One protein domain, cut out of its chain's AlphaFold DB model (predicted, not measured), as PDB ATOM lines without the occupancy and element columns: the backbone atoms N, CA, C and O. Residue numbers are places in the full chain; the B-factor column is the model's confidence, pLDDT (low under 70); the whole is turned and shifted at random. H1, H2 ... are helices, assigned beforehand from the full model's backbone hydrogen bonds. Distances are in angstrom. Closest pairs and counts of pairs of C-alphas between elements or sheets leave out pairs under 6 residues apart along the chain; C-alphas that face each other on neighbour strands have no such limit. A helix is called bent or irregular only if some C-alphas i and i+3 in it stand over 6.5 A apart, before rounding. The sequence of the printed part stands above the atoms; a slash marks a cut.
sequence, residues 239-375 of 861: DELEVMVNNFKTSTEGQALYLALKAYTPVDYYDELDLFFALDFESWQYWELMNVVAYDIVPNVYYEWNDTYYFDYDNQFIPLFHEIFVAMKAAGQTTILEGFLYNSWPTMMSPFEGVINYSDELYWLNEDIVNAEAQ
ATOM      1  N   ASP A 239      27.471 -11.383 -41.254       92.00
ATOM      2  CA  ASP A 239      26.706 -12.122 -42.268       92.00
ATOM      3  C   ASP A 239      27.574 -13.179 -42.989       92.00
ATOM      4  O   ASP A 239      27.149 -14.319 -43.229       92.00
ATOM      5  N   GLU A 240      28.821 -12.836 -43.334       93.00
ATOM      6  CA  GLU A 240      29.783 -13.783 -43.909       93.00
ATOM      7  C   GLU A 240      30.140 -14.907 -42.931       93.00
ATOM      8  O   GLU A 240      30.209 -16.085 -43.314       93.00
ATOM      9  N   LEU A 241      30.358 -14.552 -41.665       91.56
ATOM     10  CA  LEU A 241      30.704 -15.468 -40.590       91.56
ATOM     11  C   LEU A 241      29.574 -16.461 -40.329       91.56
ATOM     12  O   LEU A 241      29.829 -17.663 -40.249       91.56
ATOM     13  N   GLU A 242      28.318 -16.016 -40.334       89.06
ATOM     14  CA  GLU A 242      27.148 -16.892 -40.249       89.06
ATOM     15  C   GLU A 242      27.100 -17.916 -41.395       89.06
ATOM     16  O   GLU A 242      26.785 -19.099 -41.193       89.06
ATOM     17  N   VAL A 243      27.445 -17.506 -42.620       91.69
ATOM     18  CA  VAL A 243      27.539 -18.421 -43.768       91.69
ATOM     19  C   VAL A 243      28.679 -19.423 -43.572       91.69
ATOM     20  O   VAL A 243      28.492 -20.619 -43.826       91.69
ATOM     21  N   MET A 244      29.847 -18.978 -43.103       90.44
ATOM     22  CA  MET A 244      30.992 -19.852 -42.823       90.44
ATOM     23  C   MET A 244      30.684 -20.866 -41.721       90.44
ATOM     24  O   MET A 244      30.940 -22.058 -41.901       90.44
ATOM     25  N   VAL A 245      30.041 -20.429 -40.641       88.94
ATOM     26  CA  VAL A 245      29.551 -21.269 -39.548       88.94
ATOM     27  C   VAL A 245      28.586 -22.334 -40.069       88.94
ATOM     28  O   VAL A 245      28.742 -23.523 -39.776       88.94
ATOM     29  N   ASN A 246      27.603 -21.954 -40.887       88.75
ATOM     30  CA  ASN A 246      26.638 -22.895 -41.458       88.75
ATOM     31  C   ASN A 246      27.297 -23.893 -42.429       88.75
ATOM     32  O   ASN A 246      26.982 -25.093 -42.421       88.75
ATOM     33  N   ASN A 247      28.250 -23.430 -43.239       90.25
ATOM     34  CA  ASN A 247      29.050 -24.287 -44.113       90.25
ATOM     35  C   ASN A 247      29.904 -25.266 -43.303       90.25
ATOM     36  O   ASN A 247      29.949 -26.452 -43.628       90.25
ATOM     37  N   PHE A 248      30.523 -24.811 -42.212       88.88
ATOM     38  CA  PHE A 248      31.269 -25.666 -41.298       88.88
ATOM     39  C   PHE A 248      30.355 -26.722 -40.663       88.88
ATOM     40  O   PHE A 248      30.642 -27.916 -40.769       88.88
ATOM     41  N   LYS A 249      29.204 -26.324 -40.104       85.44
ATOM     42  CA  LYS A 249      28.221 -27.241 -39.494       85.44
ATOM     43  C   LYS A 249      27.732 -28.310 -40.475       85.44
ATOM     44  O   LYS A 249      27.445 -29.430 -40.061       85.44
ATOM     45  N   THR A 250      27.642 -28.009 -41.770       87.50
ATOM     46  CA  THR A 250      27.195 -28.956 -42.815       87.50
ATOM     47  C   THR A 250      28.332 -29.685 -43.541       87.50
ATOM     48  O   THR A 250      28.068 -30.618 -44.306       87.50
ATOM     49  N   SER A 251      29.586 -29.304 -43.286       89.50
ATOM     50  CA  SER A 251      30.781 -29.932 -43.857       89.50
ATOM     51  C   SER A 251      30.972 -31.374 -43.375       89.50
ATOM     52  O   SER A 251      30.371 -31.819 -42.393       89.50
ATOM     53  N   THR A 252      31.833 -32.125 -44.068       88.88
ATOM     54  CA  THR A 252      32.133 -33.511 -43.670       88.88
ATOM     55  C   THR A 252      32.840 -33.538 -42.318       88.88
ATOM     56  O   THR A 252      32.538 -34.392 -41.489       88.88
ATOM     57  N   GLU A 253      33.744 -32.592 -42.088       85.88
ATOM     58  CA  GLU A 253      34.535 -32.429 -40.876       85.88
ATOM     59  C   GLU A 253      33.665 -32.001 -39.688       85.88
ATOM     60  O   GLU A 253      33.716 -32.641 -38.640       85.88
ATOM     61  N   GLY A 254      32.804 -30.993 -39.863       86.06
ATOM     62  CA  GLY A 254      31.890 -30.524 -38.815       86.06
ATOM     63  C   GLY A 254      30.834 -31.565 -38.436       86.06
ATOM     64  O   GLY A 254      30.600 -31.812 -37.254       86.06
ATOM     65  N   GLN A 255      30.256 -32.268 -39.418       88.44
ATOM     66  CA  GLN A 255      29.350 -33.393 -39.147       88.44
ATOM     67  C   GLN A 255      30.078 -34.569 -38.489       88.44
ATOM     68  O   GLN A 255      29.517 -35.214 -37.604       88.44
ATOM     69  N   ALA A 256      31.321 -34.858 -38.890       87.94
ATOM     70  CA  ALA A 256      32.128 -35.889 -38.248       87.94
ATOM     71  C   ALA A 256      32.436 -35.536 -36.787       87.94
ATOM     72  O   ALA A 256      32.306 -36.416 -35.938       87.94
ATOM     73  N   LEU A 257      32.767 -34.275 -36.489       90.12
ATOM     74  CA  LEU A 257      32.989 -33.790 -35.127       90.12
ATOM     75  C   LEU A 257      31.709 -33.884 -34.285       90.12
ATOM     76  O   LEU A 257      31.731 -34.498 -33.220       90.12
ATOM     77  N   TYR A 258      30.584 -33.353 -34.778       90.25
ATOM     78  CA  TYR A 258      29.298 -33.407 -34.073       90.25
ATOM     79  C   TYR A 258      28.882 -34.845 -33.762       90.25
ATOM     80  O   TYR A 258      28.544 -35.174 -32.627       90.25
ATOM     81  N   LEU A 259      28.945 -35.733 -34.758       89.88
ATOM     82  CA  LEU A 259      28.599 -37.142 -34.578       89.88
ATOM     83  C   LEU A 259      29.570 -37.861 -33.638       89.88
ATOM     84  O   LEU A 259      29.129 -38.721 -32.875       89.88
ATOM     85  N   ALA A 260      30.865 -37.531 -33.689       89.31
ATOM     86  CA  ALA A 260      31.866 -38.107 -32.800       89.31
ATOM     87  C   ALA A 260      31.607 -37.705 -31.347       89.31
ATOM     88  O   ALA A 260      31.551 -38.587 -30.499       89.31
ATOM     89  N   LEU A 261      31.392 -36.420 -31.062       92.31
ATOM     90  CA  LEU A 261      31.092 -35.944 -29.710       92.31
ATOM     91  C   LEU A 261      29.749 -36.510 -29.220       92.31
ATOM     92  O   LEU A 261      29.716 -37.226 -28.220       92.31
ATOM     93  N   LYS A 262      28.671 -36.340 -29.999       92.62
ATOM     94  CA  LYS A 262      27.306 -36.774 -29.645       92.62
ATOM     95  C   LYS A 262      27.175 -38.265 -29.349       92.62
ATOM     96  O   LYS A 262      26.345 -38.660 -28.535       92.62
ATOM     97  N   ALA A 263      27.949 -39.118 -30.023       92.81
ATOM     98  CA  ALA A 263      27.897 -40.562 -29.796       92.81
ATOM     99  C   ALA A 263      28.345 -40.972 -28.380       92.81
ATOM    100  O   ALA A 263      27.996 -42.069 -27.937       92.81
ATOM    101  N   TYR A 264      29.109 -40.113 -27.699       93.50
ATOM    102  CA  TYR A 264      29.694 -40.378 -26.384       93.50
ATOM    103  C   TYR A 264      29.278 -39.368 -25.310       93.50
ATOM    104  O   TYR A 264      29.614 -39.569 -24.147       93.50
ATOM    105  N   THR A 265      28.505 -38.340 -25.662       94.88
ATOM    106  CA  THR A 265      27.909 -37.413 -24.696       94.88
ATOM    107  C   THR A 265      26.895 -38.132 -23.799       94.88
ATOM    108  O   THR A 265      25.984 -38.795 -24.312       94.88
ATOM    109  N   PRO A 266      27.015 -38.036 -22.462       92.75
ATOM    110  CA  PRO A 266      25.976 -38.510 -21.555       92.75
ATOM    111  C   PRO A 266      24.672 -37.722 -21.736       92.75
ATOM    112  O   PRO A 266      24.693 -36.553 -22.099       92.75
ATOM    113  N   VAL A 267      23.529 -38.351 -21.446       89.50
ATOM    114  CA  VAL A 267      22.199 -37.731 -21.640       89.50
ATOM    115  C   VAL A 267      22.040 -36.430 -20.852       89.50
ATOM    116  O   VAL A 267      21.386 -35.516 -21.342       89.50
ATOM    117  N   ASP A 268      22.653 -36.352 -19.671       91.38
ATOM    118  CA  ASP A 268      22.590 -35.179 -18.794       91.38
ATOM    119  C   ASP A 268      23.357 -33.968 -19.356       91.38
ATOM    120  O   ASP A 268      23.188 -32.886 -18.823       91.38
ATOM    121  N   TYR A 269      24.151 -34.152 -20.422       92.44
ATOM    122  CA  TYR A 269      24.981 -33.117 -21.052       92.44
ATOM    123  C   TYR A 269      24.562 -32.777 -22.498       92.44
ATOM    124  O   TYR A 269      25.345 -32.255 -23.297       92.44
ATOM    125  N   TYR A 270      23.359 -33.183 -22.916       90.81
ATOM    126  CA  TYR A 270      22.893 -32.922 -24.283       90.81
ATOM    127  C   TYR A 270      22.626 -31.442 -24.546       90.81
ATOM    128  O   TYR A 270      22.896 -30.992 -25.659       90.81
ATOM    129  N   ASP A 271      22.146 -30.705 -23.546       89.25
ATOM    130  CA  ASP A 271      21.841 -29.284 -23.691       89.25
ATOM    131  C   ASP A 271      23.144 -28.473 -23.838       89.25
ATOM    132  O   ASP A 271      23.254 -27.641 -24.733       89.25
ATOM    133  N   GLU A 272      24.182 -28.799 -23.065       90.44
ATOM    134  CA  GLU A 272      25.515 -28.188 -23.128       90.44
ATOM    135  C   GLU A 272      26.235 -28.512 -24.445       90.44
ATOM    136  O   GLU A 272      26.915 -27.661 -25.016       90.44
ATOM    137  N   LEU A 273      26.070 -29.728 -24.979       89.88
ATOM    138  CA  LEU A 273      26.585 -30.058 -26.309       89.88
ATOM    139  C   LEU A 273      25.868 -29.258 -27.403       89.88
ATOM    140  O   LEU A 273      26.508 -28.807 -28.354       89.88
ATOM    141  N   ASP A 274      24.547 -29.112 -27.299       88.81
ATOM    142  CA  ASP A 274      23.774 -28.334 -28.260       88.81
ATOM    143  C   ASP A 274      24.125 -26.835 -28.158       88.81
ATOM    144  O   ASP A 274      24.260 -26.208 -29.206       88.81
ATOM    145  N   LEU A 275      24.393 -26.291 -26.961       87.81
ATOM    146  CA  LEU A 275      24.930 -24.933 -26.746       87.81
ATOM    147  C   LEU A 275      26.314 -24.743 -27.387       87.81
ATOM    148  O   LEU A 275      26.530 -23.787 -28.131       87.81
ATOM    149  N   PHE A 276      27.229 -25.701 -27.204       88.81
ATOM    150  CA  PHE A 276      28.561 -25.651 -27.818       88.81
ATOM    151  C   PHE A 276      28.485 -25.554 -29.350       88.81
ATOM    152  O   PHE A 276      29.184 -24.764 -29.981       88.81
ATOM    153  N   PHE A 277      27.593 -26.330 -29.974       87.56
ATOM    154  CA  PHE A 277      27.360 -26.260 -31.419       87.56
ATOM    155  C   PHE A 277      26.403 -25.140 -31.840       87.56
ATOM    156  O   PHE A 277      26.314 -24.843 -33.037       87.56
ATOM    157  N   ALA A 278      25.693 -24.511 -30.904       85.81
ATOM    158  CA  ALA A 278      24.967 -23.272 -31.134       85.81
ATOM    159  C   ALA A 278      25.913 -22.073 -31.239       85.81
ATOM    160  O   ALA A 278      25.503 -21.113 -31.881       85.81
ATOM    161  N   LEU A 279      27.172 -22.208 -30.783       86.06
ATOM    162  CA  LEU A 279      28.172 -21.132 -30.718       86.06
ATOM    163  C   LEU A 279      27.760 -20.041 -29.718       86.06
ATOM    164  O   LEU A 279      27.928 -18.859 -29.981       86.06
ATOM    165  N   ASP A 280      27.155 -20.466 -28.610       81.31
ATOM    166  CA  ASP A 280      26.614 -19.598 -27.565       81.31
ATOM    167  C   ASP A 280      27.458 -19.775 -26.294       81.31
ATOM    168  O   ASP A 280      27.189 -20.650 -25.464       81.31
ATOM    169  N   PHE A 281      28.563 -19.030 -26.216       81.12
ATOM    170  CA  PHE A 281      29.485 -19.032 -25.082       81.12
ATOM    171  C   PHE A 281      29.949 -17.619 -24.723       81.12
ATOM    172  O   PHE A 281      29.987 -16.727 -25.566       81.12
ATOM    173  N   GLU A 282      30.304 -17.426 -23.454       78.88
ATOM    174  CA  GLU A 282      30.871 -16.167 -22.966       78.88
ATOM    175  C   GLU A 282      32.349 -16.049 -23.379       78.88
ATOM    176  O   GLU A 282      33.061 -17.053 -23.467       78.88
ATOM    177  N   SER A 283      32.849 -14.832 -23.608       72.38
ATOM    178  CA  SER A 283      34.201 -14.597 -24.148       72.38
ATOM    179  C   SER A 283      35.329 -15.186 -23.297       72.38
ATOM    180  O   SER A 283      36.276 -15.771 -23.825       72.38
ATOM    181  N   TRP A 284      35.220 -15.138 -21.967       77.00
ATOM    182  CA  TRP A 284      36.217 -15.739 -21.069       77.00
ATOM    183  C   TRP A 284      36.281 -17.272 -21.181       77.00
ATOM    184  O   TRP A 284      37.323 -17.867 -20.896       77.00
ATOM    185  N   GLN A 285      35.217 -17.922 -21.670       81.06
ATOM    186  CA  GLN A 285      35.177 -19.373 -21.875       81.06
ATOM    187  C   GLN A 285      36.045 -19.809 -23.062       81.06
ATOM    188  O   GLN A 285      36.457 -20.970 -23.102       81.06
ATOM    189  N   TYR A 286      36.379 -18.906 -23.997       79.75
ATOM    190  CA  TYR A 286      37.234 -19.190 -25.156       79.75
ATOM    191  C   TYR A 286      38.612 -19.717 -24.741       79.75
ATOM    192  O   TYR A 286      39.026 -20.808 -25.147       79.75
ATOM    193  N   TRP A 287      39.323 -18.951 -23.903       74.31
ATOM    194  CA  TRP A 287      40.693 -19.273 -23.500       74.31
ATOM    195  C   TRP A 287      40.749 -20.572 -22.695       74.31
ATOM    196  O   TRP A 287      41.638 -21.407 -22.904       74.31
ATOM    197  N   GLU A 288      39.776 -20.762 -21.805       82.50
ATOM    198  CA  GLU A 288      39.639 -21.974 -21.010       82.50
ATOM    199  C   GLU A 288      39.356 -23.182 -21.902       82.50
ATOM    200  O   GLU A 288      40.054 -24.184 -21.810       82.50
ATOM    201  N   LEU A 289      38.412 -23.090 -22.840       80.25
ATOM    202  CA  LEU A 289      38.093 -24.202 -23.731       80.25
ATOM    203  C   LEU A 289      39.244 -24.561 -24.669       80.25
ATOM    204  O   LEU A 289      39.530 -25.748 -24.851       80.25
ATOM    205  N   MET A 290      39.932 -23.567 -25.236       76.31
ATOM    206  CA  MET A 290      41.079 -23.806 -26.114       76.31
ATOM    207  C   MET A 290      42.219 -24.510 -25.398       76.31
ATOM    208  O   MET A 290      42.754 -25.490 -25.920       76.31
ATOM    209  N   ASN A 291      42.574 -24.064 -24.196       78.00
ATOM    210  CA  ASN A 291      43.736 -24.619 -23.519       78.00
ATOM    211  C   ASN A 291      43.407 -25.872 -22.716       78.00
ATOM    212  O   ASN A 291      44.099 -26.882 -22.841       78.00
ATOM    213  N   VAL A 292      42.324 -25.842 -21.944       82.88
ATOM    214  CA  VAL A 292      41.988 -26.908 -21.000       82.88
ATOM    215  C   VAL A 292      41.545 -28.166 -21.737       82.88
ATOM    216  O   VAL A 292      41.969 -29.270 -21.395       82.88
ATOM    217  N   VAL A 293      40.737 -28.049 -22.794       78.00
ATOM    218  CA  VAL A 293      40.282 -29.235 -23.531       78.00
ATOM    219  C   VAL A 293      41.448 -29.882 -24.284       78.00
ATOM    220  O   VAL A 293      41.640 -31.096 -24.182       78.00
ATOM    221  N   ALA A 294      42.264 -29.094 -24.989       70.56
ATOM    222  CA  ALA A 294      43.333 -29.614 -25.840       70.56
ATOM    223  C   ALA A 294      44.577 -30.089 -25.070       70.56
ATOM    224  O   ALA A 294      45.122 -31.151 -25.389       70.56
ATOM    225  N   TYR A 295      45.027 -29.330 -24.066       77.31
ATOM    226  CA  TYR A 295      46.294 -29.586 -23.374       77.31
ATOM    227  C   TYR A 295      46.144 -30.307 -22.038       77.31
ATOM    228  O   TYR A 295      47.106 -30.942 -21.603       77.31
ATOM    229  N   ASP A 296      44.952 -30.296 -21.439       84.25
ATOM    230  CA  ASP A 296      44.745 -30.888 -20.119       84.25
ATOM    231  C   ASP A 296      43.801 -32.080 -20.162       84.25
ATOM    232  O   ASP A 296      44.244 -33.203 -19.936       84.25
ATOM    233  N   ILE A 297      42.528 -31.890 -20.519       86.25
ATOM    234  CA  ILE A 297      41.509 -32.946 -20.434       86.25
ATOM    235  C   ILE A 297      41.861 -34.124 -21.350       86.25
ATOM    236  O   ILE A 297      41.891 -35.271 -20.893       86.25
ATOM    237  N   VAL A 298      42.135 -33.884 -22.640       85.50
ATOM    238  CA  VAL A 298      42.391 -34.989 -23.581       85.50
ATOM    239  C   VAL A 298      43.655 -35.777 -23.181       85.50
ATOM    240  O   VAL A 298      43.564 -37.011 -23.114       85.50
ATOM    241  N   PRO A 299      44.815 -35.155 -22.866       85.38
ATOM    242  CA  PRO A 299      45.980 -35.887 -22.362       85.38
ATOM    243  C   PRO A 299      45.712 -36.605 -21.041       85.38
ATOM    244  O   PRO A 299      46.104 -37.768 -20.904       85.38
ATOM    245  N   ASN A 300      45.002 -35.967 -20.105       85.69
ATOM    246  CA  ASN A 300      44.704 -36.556 -18.804       85.69
ATOM    247  C   ASN A 300      43.903 -37.851 -18.941       85.69
ATOM    248  O   ASN A 300      44.289 -38.889 -18.400       85.69
ATOM    249  N   VAL A 301      42.846 -37.819 -19.755       86.19
ATOM    250  CA  VAL A 301      41.992 -38.978 -20.036       86.19
ATOM    251  C   VAL A 301      42.726 -40.034 -20.870       86.19
ATOM    252  O   VAL A 301      42.561 -41.240 -20.656       86.19
ATOM    253  N   TYR A 302      43.552 -39.624 -21.837       86.12
ATOM    254  CA  TYR A 302      44.257 -40.567 -22.702       86.12
ATOM    255  C   TYR A 302      45.358 -41.332 -21.959       86.12
ATOM    256  O   TYR A 302      45.462 -42.555 -22.138       86.12
ATOM    257  N   TYR A 303      46.154 -40.638 -21.139       86.69
ATOM    258  CA  TYR A 303      47.283 -41.196 -20.390       86.69
ATOM    259  C   TYR A 303      46.960 -41.623 -18.955       86.69
ATOM    260  O   TYR A 303      47.824 -42.227 -18.317       86.69
ATOM    261  N   GLU A 304      45.741 -41.363 -18.476       82.94
ATOM    262  CA  GLU A 304      45.280 -41.667 -17.113       82.94
ATOM    263  C   GLU A 304      46.079 -40.898 -16.042       82.94
ATOM    264  O   GLU A 304      46.502 -41.466 -15.033       82.94
ATOM    265  N   TRP A 305      46.325 -39.601 -16.276       82.19
ATOM    266  CA  TRP A 305      47.105 -38.751 -15.363       82.19
ATOM    267  C   TRP A 305      46.357 -38.393 -14.063       82.19
ATOM    268  O   TRP A 305      47.017 -38.126 -13.063       82.19
ATOM    269  N   ASN A 306      45.027 -38.557 -14.008       76.69
ATOM    270  CA  ASN A 306      44.186 -38.376 -12.811       76.69
ATOM    271  C   ASN A 306      44.271 -36.968 -12.178       76.69
ATOM    272  O   ASN A 306      44.020 -36.818 -10.979       76.69
ATOM    273  N   ASP A 307      44.591 -35.940 -12.965       80.38
ATOM    274  CA  ASP A 307      44.571 -34.558 -12.464       80.38
ATOM    275  C   ASP A 307      43.151 -34.006 -12.582       80.38
ATOM    276  O   ASP A 307      42.454 -34.283 -13.551       80.38
ATOM    277  N   THR A 308      42.714 -33.232 -11.591       83.19
ATOM    278  CA  THR A 308      41.339 -32.704 -11.518       83.19
ATOM    279  C   THR A 308      41.290 -31.185 -11.426       83.19
ATOM    280  O   THR A 308      40.225 -30.629 -11.197       83.19
ATOM    281  N   TYR A 309      42.433 -30.511 -11.563       84.69
ATOM    282  CA  TYR A 309      42.552 -29.071 -11.328       84.69
ATOM    283  C   TYR A 309      41.682 -28.237 -12.279       84.69
ATOM    284  O   TYR A 309      41.217 -27.164 -11.927       84.69
ATOM    285  N   TYR A 310      41.426 -28.749 -13.483       80.31
ATOM    286  CA  TYR A 310      40.594 -28.071 -14.467       80.31
ATOM    287  C   TYR A 310      39.103 -28.039 -14.099       80.31
ATOM    288  O   TYR A 310      38.360 -27.292 -14.716       80.31
ATOM    289  N   PHE A 311      38.644 -28.802 -13.099       84.38
ATOM    290  CA  PHE A 311      37.272 -28.683 -12.586       84.38
ATOM    291  C   PHE A 311      37.061 -27.474 -11.668       84.38
ATOM    292  O   PHE A 311      35.923 -27.211 -11.289       84.38
ATOM    293  N   ASP A 312      38.132 -26.767 -11.296       84.88
ATOM    294  CA  ASP A 312      38.039 -25.560 -10.470       84.88
ATOM    295  C   ASP A 312      37.629 -24.320 -11.298       84.88
ATOM    296  O   ASP A 312      37.266 -23.299 -10.717       84.88
ATOM    297  N   TYR A 313      37.661 -24.406 -12.635       82.62
ATOM    298  CA  TYR A 313      37.128 -23.379 -13.539       82.62
ATOM    299  C   TYR A 313      35.596 -23.463 -13.605       82.62
ATOM    300  O   TYR A 313      35.040 -24.548 -13.794       82.62
ATOM    301  N   ASP A 314      34.910 -22.322 -13.506       83.50
ATOM    302  CA  ASP A 314      33.442 -22.229 -13.523       83.50
ATOM    303  C   ASP A 314      32.863 -22.294 -14.949       83.50
ATOM    304  O   ASP A 314      32.082 -21.453 -15.366       83.50
ATOM    305  N   ASN A 315      33.277 -23.282 -15.744       87.44
ATOM    306  CA  ASN A 315      32.938 -23.379 -17.163       87.44
ATOM    307  C   ASN A 315      32.137 -24.647 -17.459       87.44
ATOM    308  O   ASN A 315      32.644 -25.764 -17.336       87.44
ATOM    309  N   GLN A 316      30.892 -24.477 -17.907       86.19
ATOM    310  CA  GLN A 316      29.949 -25.575 -18.150       86.19
ATOM    311  C   GLN A 316      30.416 -26.594 -19.204       86.19
ATOM    312  O   GLN A 316      30.003 -27.757 -19.181       86.19
ATOM    313  N   PHE A 317      31.314 -26.204 -20.112       89.50
ATOM    314  CA  PHE A 317      31.786 -27.074 -21.187       89.50
ATOM    315  C   PHE A 317      32.966 -27.972 -20.771       89.50
ATOM    316  O   PHE A 317      33.185 -29.028 -21.367       89.50
ATOM    317  N   ILE A 318      33.706 -27.614 -19.717       89.69
ATOM    318  CA  ILE A 318      34.796 -28.436 -19.162       89.69
ATOM    319  C   ILE A 318      34.300 -29.817 -18.686       89.69
ATOM    320  O   ILE A 318      34.849 -30.829 -19.143       89.69
ATOM    321  N   PRO A 319      33.269 -29.927 -17.819       89.44
ATOM    322  CA  PRO A 319      32.759 -31.227 -17.396       89.44
ATOM    323  C   PRO A 319      32.121 -32.006 -18.556       89.44
ATOM    324  O   PRO A 319      32.309 -33.221 -18.636       89.44
ATOM    325  N   LEU A 320      31.465 -31.325 -19.507       91.12
ATOM    326  CA  LEU A 320      30.959 -31.927 -20.748       91.12
ATOM    327  C   LEU A 320      32.077 -32.662 -21.510       91.12
ATOM    328  O   LEU A 320      31.949 -33.855 -21.807       91.12
ATOM    329  N   PHE A 321      33.176 -31.972 -21.835       91.56
ATOM    330  CA  PHE A 321      34.254 -32.560 -22.635       91.56
ATOM    331  C   PHE A 321      35.034 -33.631 -21.873       91.56
ATOM    332  O   PHE A 321      35.393 -34.653 -22.466       91.56
ATOM    333  N   HIS A 322      35.220 -33.467 -20.559       91.44
ATOM    334  CA  HIS A 322      35.773 -34.522 -19.712       91.44
ATOM    335  C   HIS A 322      34.969 -35.822 -19.826       91.44
ATOM    336  O   HIS A 322      35.527 -36.873 -20.158       91.44
ATOM    337  N   GLU A 323      33.653 -35.759 -19.613       92.19
ATOM    338  CA  GLU A 323      32.796 -36.946 -19.639       92.19
ATOM    339  C   GLU A 323      32.719 -37.582 -21.033       92.19
ATOM    340  O   GLU A 323      32.774 -38.812 -21.154       92.19
ATOM    341  N   ILE A 324      32.679 -36.771 -22.099       92.62
ATOM    342  CA  ILE A 324      32.737 -37.267 -23.481       92.62
ATOM    343  C   ILE A 324      34.016 -38.079 -23.710       92.62
ATOM    344  O   ILE A 324      33.958 -39.202 -24.223       92.62
ATOM    345  N   PHE A 325      35.183 -37.552 -23.329       91.81
ATOM    346  CA  PHE A 325      36.448 -38.239 -23.582       91.81
ATOM    347  C   PHE A 325      36.627 -39.479 -22.705       91.81
ATOM    348  O   PHE A 325      37.136 -40.498 -23.191       91.81
ATOM    349  N   VAL A 326      36.155 -39.456 -21.452       91.44
ATOM    350  CA  VAL A 326      36.113 -40.646 -20.586       91.44
ATOM    351  C   VAL A 326      35.240 -41.735 -21.216       91.44
ATOM    352  O   VAL A 326      35.659 -42.896 -21.301       91.44
ATOM    353  N   ALA A 327      34.062 -41.376 -21.734       91.81
ATOM    354  CA  ALA A 327      33.174 -42.304 -22.431       91.81
ATOM    355  C   ALA A 327      33.806 -42.858 -23.724       91.81
ATOM    356  O   ALA A 327      33.740 -44.070 -23.972       91.81
ATOM    357  N   MET A 328      34.490 -42.020 -24.512       91.94
ATOM    358  CA  MET A 328      35.253 -42.447 -25.694       91.94
ATOM    359  C   MET A 328      36.354 -43.454 -25.332       91.94
ATOM    360  O   MET A 328      36.501 -44.489 -25.996       91.94
ATOM    361  N   LYS A 329      37.108 -43.193 -24.255       89.75
ATOM    362  CA  LYS A 329      38.172 -44.076 -23.757       89.75
ATOM    363  C   LYS A 329      37.605 -45.416 -23.288       89.75
ATOM    364  O   LYS A 329      38.112 -46.465 -23.693       89.75
ATOM    365  N   ALA A 330      36.528 -45.399 -22.501       90.38
ATOM    366  CA  ALA A 330      35.855 -46.603 -22.008       90.38
ATOM    367  C   ALA A 330      35.287 -47.470 -23.149       90.38
ATOM    368  O   ALA A 330      35.308 -48.701 -23.072       90.38
ATOM    369  N   ALA A 331      34.838 -46.838 -24.237       90.50
ATOM    370  CA  ALA A 331      34.384 -47.502 -25.457       90.50
ATOM    371  C   ALA A 331      35.525 -47.953 -26.396       90.50
ATOM    372  O   ALA A 331      35.258 -48.481 -27.482       90.50
ATOM    373  N   GLY A 332      36.789 -47.754 -26.004       87.56
ATOM    374  CA  GLY A 332      37.972 -48.162 -26.762       87.56
ATOM    375  C   GLY A 332      38.245 -47.338 -28.024       87.56
ATOM    376  O   GLY A 332      38.933 -47.830 -28.916       87.56
ATOM    377  N   GLN A 333      37.727 -46.110 -28.128       88.00
ATOM    378  CA  GLN A 333      37.889 -45.235 -29.301       88.00
ATOM    379  C   GLN A 333      39.200 -44.434 -29.275       88.00
ATOM    380  O   GLN A 333      39.210 -43.211 -29.415       88.00
ATOM    381  N   THR A 334      40.336 -45.114 -29.106       81.25
ATOM    382  CA  THR A 334      41.641 -44.445 -28.954       81.25
ATOM    383  C   THR A 334      42.044 -43.622 -30.177       81.25
ATOM    384  O   THR A 334      42.688 -42.595 -30.019       81.25
ATOM    385  N   THR A 335      41.609 -44.012 -31.378       82.56
ATOM    386  CA  THR A 335      41.892 -43.287 -32.629       82.56
ATOM    387  C   THR A 335      41.163 -41.942 -32.724       82.56
ATOM    388  O   THR A 335      41.700 -41.011 -33.309       82.56
ATOM    389  N   ILE A 336      39.964 -41.809 -32.141       83.62
ATOM    390  CA  ILE A 336      39.236 -40.525 -32.107       83.62
ATOM    391  C   ILE A 336      39.912 -39.578 -31.106       83.62
ATOM    392  O   ILE A 336      40.161 -38.424 -31.434       83.62
ATOM    393  N   LEU A 337      40.296 -40.091 -29.930       84.06
ATOM    394  CA  LEU A 337      41.046 -39.332 -28.919       84.06
ATOM    395  C   LEU A 337      42.424 -38.870 -29.433       84.06
ATOM    396  O   LEU A 337      42.818 -37.730 -29.214       84.06
ATOM    397  N   GLU A 338      43.140 -39.714 -30.184       84.38
ATOM    398  CA  GLU A 338      44.393 -39.339 -30.870       84.38
ATOM    399  C   GLU A 338      44.191 -38.243 -31.931       84.38
ATOM    400  O   GLU A 338      45.116 -37.475 -32.221       84.38
ATOM    401  N   GLY A 339      42.985 -38.154 -32.498       82.81
ATOM    402  CA  GLY A 339      42.571 -37.090 -33.408       82.81
ATOM    403  C   GLY A 339      42.424 -35.725 -32.731       82.81
ATOM    404  O   GLY A 339      42.616 -34.708 -33.401       82.81
ATOM    405  N   PHE A 340      42.140 -35.699 -31.423       84.56
ATOM    406  CA  PHE A 340      42.177 -34.494 -30.590       84.56
ATOM    407  C   PHE A 340      43.610 -34.189 -30.095       84.56
ATOM    408  O   PHE A 340      44.041 -33.050 -30.160       84.56
ATOM    409  N   LEU A 341      44.406 -35.191 -29.697       79.12
ATOM    410  CA  LEU A 341      45.768 -34.967 -29.159       79.12
ATOM    411  C   LEU A 341      46.815 -34.504 -30.173       79.12
ATOM    412  O   LEU A 341      47.652 -33.660 -29.877       79.12
ATOM    413  N   TYR A 342      46.855 -35.157 -31.335       73.19
ATOM    414  CA  TYR A 342      47.981 -35.044 -32.270       73.19
ATOM    415  C   TYR A 342      47.589 -34.411 -33.599       73.19
ATOM    416  O   TYR A 342      48.386 -34.441 -34.539       73.19
ATOM    417  N   ASN A 343      46.347 -33.932 -33.708       65.00
ATOM    418  CA  ASN A 343      45.727 -33.563 -34.977       65.00
ATOM    419  C   ASN A 343      45.985 -34.641 -36.059       65.00
ATOM    420  O   ASN A 343      46.410 -34.362 -37.181       65.00
ATOM    421  N   SER A 344      45.822 -35.917 -35.678       62.03
ATOM    422  CA  SER A 344      46.111 -37.089 -36.514       62.03
ATOM    423  C   SER A 344      44.829 -37.655 -37.132       62.03
ATOM    424  O   SER A 344      43.749 -37.428 -36.605       62.03
ATOM    425  N   TRP A 345      44.898 -38.343 -38.279       49.22
ATOM    426  CA  TRP A 345      43.680 -38.738 -39.004       49.22
ATOM    427  C   TRP A 345      42.887 -39.856 -38.280       49.22
ATOM    428  O   TRP A 345      43.467 -40.918 -38.033       49.22
ATOM    429  N   PRO A 346      41.568 -39.685 -38.029       58.78
ATOM    430  CA  PRO A 346      40.742 -38.541 -38.421       58.78
ATOM    431  C   PRO A 346      40.943 -37.332 -37.489       58.78
ATOM    432  O   PRO A 346      40.827 -37.452 -36.274       58.78
ATOM    433  N   THR A 347      41.240 -36.172 -38.079       76.50
ATOM    434  CA  THR A 347      41.598 -34.930 -37.379       76.50
ATOM    435  C   THR A 347      40.373 -34.328 -36.698       76.50
ATOM    436  O   THR A 347      39.455 -33.892 -37.391       76.50
ATOM    437  N   MET A 348      40.351 -34.311 -35.364       84.81
ATOM    438  CA  MET A 348      39.212 -33.809 -34.580       84.81
ATOM    439  C   MET A 348      39.505 -32.475 -33.891       84.81
ATOM    440  O   MET A 348      38.578 -31.706 -33.676       84.81
ATOM    441  N   MET A 349      40.777 -32.165 -33.616       85.00
ATOM    442  CA  MET A 349      41.148 -30.894 -32.983       85.00
ATOM    443  C   MET A 349      40.904 -29.686 -33.893       85.00
ATOM    444  O   MET A 349      40.263 -28.733 -33.487       85.00
ATOM    445  N   SER A 350      41.317 -29.751 -35.161       85.12
ATOM    446  CA  SER A 350      41.120 -28.636 -36.099       85.12
ATOM    447  C   SER A 350      39.649 -28.206 -36.278       85.12
ATOM    448  O   SER A 350      39.380 -27.010 -36.205       85.12
ATOM    449  N   PRO A 351      38.667 -29.110 -36.490       87.06
ATOM    450  CA  PRO A 351      37.267 -28.690 -36.521       87.06
ATOM    451  C   PRO A 351      36.749 -28.237 -35.143       87.06
ATOM    452  O   PRO A 351      35.828 -27.431 -35.092       87.06
ATOM    453  N   PHE A 352      37.320 -28.719 -34.036       88.06
ATOM    454  CA  PHE A 352      36.966 -28.277 -32.683       88.06
ATOM    455  C   PHE A 352      37.418 -26.832 -32.412       88.06
ATOM    456  O   PHE A 352      36.605 -26.011 -32.001       88.06
ATOM    457  N   GLU A 353      38.666 -26.502 -32.753       85.75
ATOM    458  CA  GLU A 353      39.198 -25.130 -32.767       85.75
ATOM    459  C   GLU A 353      38.377 -24.216 -33.677       85.75
ATOM    460  O   GLU A 353      38.114 -23.072 -33.328       85.75
ATOM    461  N   GLY A 354      37.901 -24.737 -34.813       86.25
ATOM    462  CA  GLY A 354      37.007 -24.008 -35.709       86.25
ATOM    463  C   GLY A 354      35.733 -23.517 -35.017       86.25
ATOM    464  O   GLY A 354      35.390 -22.353 -35.168       86.25
ATOM    465  N   VAL A 355      35.054 -24.364 -34.231       87.12
ATOM    466  CA  VAL A 355      33.856 -23.954 -33.467       87.12
ATOM    467  C   VAL A 355      34.198 -22.824 -32.498       87.12
ATOM    468  O   VAL A 355      33.492 -21.825 -32.442       87.12
ATOM    469  N   ILE A 356      35.301 -22.954 -31.771       86.81
ATOM    470  CA  ILE A 356      35.638 -22.013 -30.703       86.81
ATOM    471  C   ILE A 356      36.116 -20.663 -31.264       86.81
ATOM    472  O   ILE A 356      35.680 -19.619 -30.797       86.81
ATOM    473  N   ASN A 357      36.906 -20.666 -32.340       86.75
ATOM    474  CA  ASN A 357      37.291 -19.434 -33.036       86.75
ATOM    475  C   ASN A 357      36.089 -18.720 -33.665       86.75
ATOM    476  O   ASN A 357      36.024 -17.497 -33.625       86.75
ATOM    477  N   TYR A 358      35.127 -19.465 -34.222       88.69
ATOM    478  CA  TYR A 358      33.958 -18.838 -34.833       88.69
ATOM    479  C   TYR A 358      33.088 -18.090 -33.826       88.69
ATOM    480  O   TYR A 358      32.558 -17.056 -34.211       88.69
ATOM    481  N   SER A 359      32.912 -18.565 -32.583       86.06
ATOM    482  CA  SER A 359      32.121 -17.775 -31.623       86.06
ATOM    483  C   SER A 359      32.869 -16.718 -30.840       86.06
ATOM    484  O   SER A 359      32.210 -15.776 -30.417       86.06
ATOM    485  N   ASP A 360      34.194 -16.782 -30.731       86.81
ATOM    486  CA  ASP A 360      34.967 -15.615 -30.282       86.81
ATOM    487  C   ASP A 360      34.811 -14.459 -31.280       86.81
ATOM    488  O   ASP A 360      34.437 -13.354 -30.903       86.81
ATOM    489  N   GLU A 361      34.958 -14.742 -32.579       88.69
ATOM    490  CA  GLU A 361      34.762 -13.733 -33.623       88.69
ATOM    491  C   GLU A 361      33.306 -13.221 -33.672       88.69
ATOM    492  O   GLU A 361      33.091 -12.019 -33.797       88.69
ATOM    493  N   LEU A 362      32.297 -14.094 -33.504       88.06
ATOM    494  CA  LEU A 362      30.893 -13.659 -33.392       88.06
ATOM    495  C   LEU A 362      30.659 -12.764 -32.171       88.06
ATOM    496  O   LEU A 362      29.869 -11.831 -32.263       88.06
ATOM    497  N   TYR A 363      31.283 -13.065 -31.032       87.19
ATOM    498  CA  TYR A 363      31.114 -12.286 -29.810       87.19
ATOM    499  C   TYR A 363      31.654 -10.865 -29.989       87.19
ATOM    500  O   TYR A 363      30.896  -9.916 -29.809       87.19
ATOM    501  N   TRP A 364      32.915 -10.719 -30.413       87.62
ATOM    502  CA  TRP A 364      33.542  -9.401 -30.571       87.62
ATOM    503  C   TRP A 364      32.840  -8.542 -31.620       87.62
ATOM    504  O   TRP A 364      32.543  -7.393 -31.332       87.62
ATOM    505  N   LEU A 365      32.457  -9.115 -32.768       91.25
ATOM    506  CA  LEU A 365      31.693  -8.372 -33.780       91.25
ATOM    507  C   LEU A 365      30.342  -7.876 -33.245       91.25
ATOM    508  O   LEU A 365      29.933  -6.762 -33.548       91.25
ATOM    509  N   ASN A 366      29.631  -8.685 -32.451       89.50
ATOM    510  CA  ASN A 366      28.366  -8.245 -31.857       89.50
ATOM    511  C   ASN A 366      28.580  -7.170 -30.781       89.50
ATOM    512  O   ASN A 366      27.798  -6.226 -30.724       89.50
ATOM    513  N   GLU A 367      29.607  -7.302 -29.940       90.12
ATOM    514  CA  GLU A 367      29.943  -6.292 -28.930       90.12
ATOM    515  C   GLU A 367      30.362  -4.966 -29.573       90.12
ATOM    516  O   GLU A 367      29.867  -3.919 -29.163       90.12
ATOM    517  N   ASP A 368      31.210  -4.997 -30.603       90.56
ATOM    518  CA  ASP A 368      31.657  -3.804 -31.329       90.56
ATOM    519  C   ASP A 368      30.462  -3.073 -31.964       90.56
ATOM    520  O   ASP A 368      30.292  -1.873 -31.743       90.56
ATOM    521  N   ILE A 369      29.553  -3.807 -32.625       93.69
ATOM    522  CA  ILE A 369      28.303  -3.247 -33.165       93.69
ATOM    523  C   ILE A 369      27.453  -2.618 -32.055       93.69
ATOM    524  O   ILE A 369      27.024  -1.474 -32.191       93.69
ATOM    525  N   VAL A 370      27.202  -3.332 -30.953       93.38
ATOM    526  CA  VAL A 370      26.356  -2.837 -29.851       93.38
ATOM    527  C   VAL A 370      26.956  -1.586 -29.206       93.38
ATOM    528  O   VAL A 370      26.226  -0.638 -28.900       93.38
ATOM    529  N   ASN A 371      28.276  -1.557 -29.017       90.75
ATOM    530  CA  ASN A 371      28.984  -0.413 -28.453       90.75
ATOM    531  C   ASN A 371      28.915   0.799 -29.391       90.75
ATOM    532  O   ASN A 371      28.549   1.888 -28.943       90.75
ATOM    533  N   ALA A 372      29.185   0.615 -30.684       90.62
ATOM    534  CA  ALA A 372      29.087   1.676 -31.683       90.62
ATOM    535  C   ALA A 372      27.642   2.206 -31.817       90.62
ATOM    536  O   ALA A 372      27.412   3.419 -31.815       90.62
ATOM    537  N   GLU A 373      26.635   1.320 -31.832       93.50
ATOM    538  CA  GLU A 373      25.211   1.690 -31.859       93.50
ATOM    539  C   GLU A 373      24.785   2.504 -30.625       93.50
ATOM    540  O   GLU A 373      23.900   3.358 -30.729       93.50
ATOM    541  N   ALA A 374      25.409   2.272 -29.466       91.19
ATOM    542  CA  ALA A 374      25.173   3.046 -28.250       91.19
ATOM    543  C   ALA A 374      25.903   4.404 -28.248       91.19
ATOM    544  O   ALA A 374      25.385   5.374 -27.689       91.19
ATOM    545  N   GLN A 375      27.079   4.496 -28.879       91.00
ATOM    546  CA  GLN A 375      27.881   5.724 -28.936       91.00
ATOM    547  C   GLN A 375      27.349   6.752 -29.941       91.00
ATOM    548  O   GLN A 375      27.367   7.950 -29.652       91.00
TER     549      GLN A 375
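Overview. This is residues 239 to 375 of the 861 residues of the protein "Fibronectin type III domain-containing protein" of Acholeplasma sp (UniProt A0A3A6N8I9). One long helix, H8, runs out of a compact body of helices, and its last residues, 366 to 375, stick out beyond that body, which without them spans 43 A at its longest against 53 A for the whole. In the body H4, H6 and H7 pack together as a triangle at one end, while H8 folds back beside H4, with H1 running along its other side. H2 meets H8 near the beginning of both, making a corner, and forms a helical hairpin with H3, which packs on H6, and the small H5 sits over H4 and the beginning of H6. The printed part has 137 residues with eight named helices, H1 to H8 in order along the chain, and no named strand; the class is all helix, and the packing is part aligned, part crossed. The whole is compact, with a radius of gyration of the C-alphas of 15.5 A, and elongated in outline, with spans of 53 by 34 by 28 A.

Along the chain. H8, residues 349 to 375, is the longest helix at 39.2 A, from C-alpha 349 at (41.148, -30.894, -32.983) to C-alpha 375 at (27.881, 5.724, -28.936). H4, residues 283 to 303, measures 29.9 A, with a kink of 38 degrees near residue 292; it is irregular, but only just, C-alphas 295 and 298 being 6.7 A apart. H6, residues 317 to 330, is 20.0 A long. H3, residues 267 to 278, is 17.5 A long and irregular, with C-alphas 268 and 271 standing 7.7 A apart. H1, residues 239 to 250, is 16.8 A long and begins with C-alpha 239 at (26.706, -12.122, -42.268). H2 holds residues 252 to 262, H7 residues 334 to 341 and H5 residues 309 to 312.

Arrangement. H8 touches H4 at a shallow tilt of 13 degrees, opposite ways, the closest C-alphas being those of Ser 283 and Asp 360, 6.3 A apart. With residues 355 to 362 alone H8 touches H1, at a shallow tilt of 23 degrees, opposite ways; the closest C-alphas, of Val 245 and Tyr 358, are 6.9 A apart. H2 touches residues 351 to 352 of H8 alone, about perpendicular at 84 degrees, with the C-alphas of Gly 254 and Pro 351 closest at 6.1 A. H4 and H6 touch at a shallow tilt of 20 degrees, the same way, closest at the C-alphas of Ile 297 and His 322, 6.0 A apart. H7 touches residues 294 to 302 of H4 alone, at a steep tilt of 41 degrees, opposite ways; the C-alphas of Val 298 and Leu 341 are closest at 6.5 A. H6 and H7 form a helical hairpin at a shallow tilt of 32 degrees, only just short of steep, with the C-alphas of Phe 325 and Leu 337 closest at 7.1 A. H3 touches residues 317 to 320 of H6 alone, at a steep tilt of 60 degrees, opposite ways, with the C-alphas of Tyr 269 and Leu 320 closest at 6.1 A. H2 and H3, a helical hairpin, only just touch, with 3 pairs of C-alphas within 8 A; those of Lys 262 and Leu 273 are closest at 7.5 A. H5 and H4 only just touch, also with 3 pairs, closest at the C-alphas of Val 292 and Tyr 310, 6.8 A apart. Among the pairs that are apart are H1 and H4, and H6 and H8. Every O i to N i+4 pair is within hydrogen-bond range in H1, H2, H6, H7 and H8, against 6 of 8 in H3 and 11 of 17 in H4; H5 is too short for such a pair.

Size, cuts and confidence. The two C-alphas farthest apart, those of Gly 332 and Gln 375, are 54.9 A apart. Without residues 366 to 375 of H8, which stand free, the body spans 43 by 31 by 27 A. The printed part has no cut and no long link; the link from H7 to H8, 7 residues, is short, and the others are tight. The mean pLDDT of the printed part is 85.9, and residues 343 to 346, in the link from H7 to H8, are under 70.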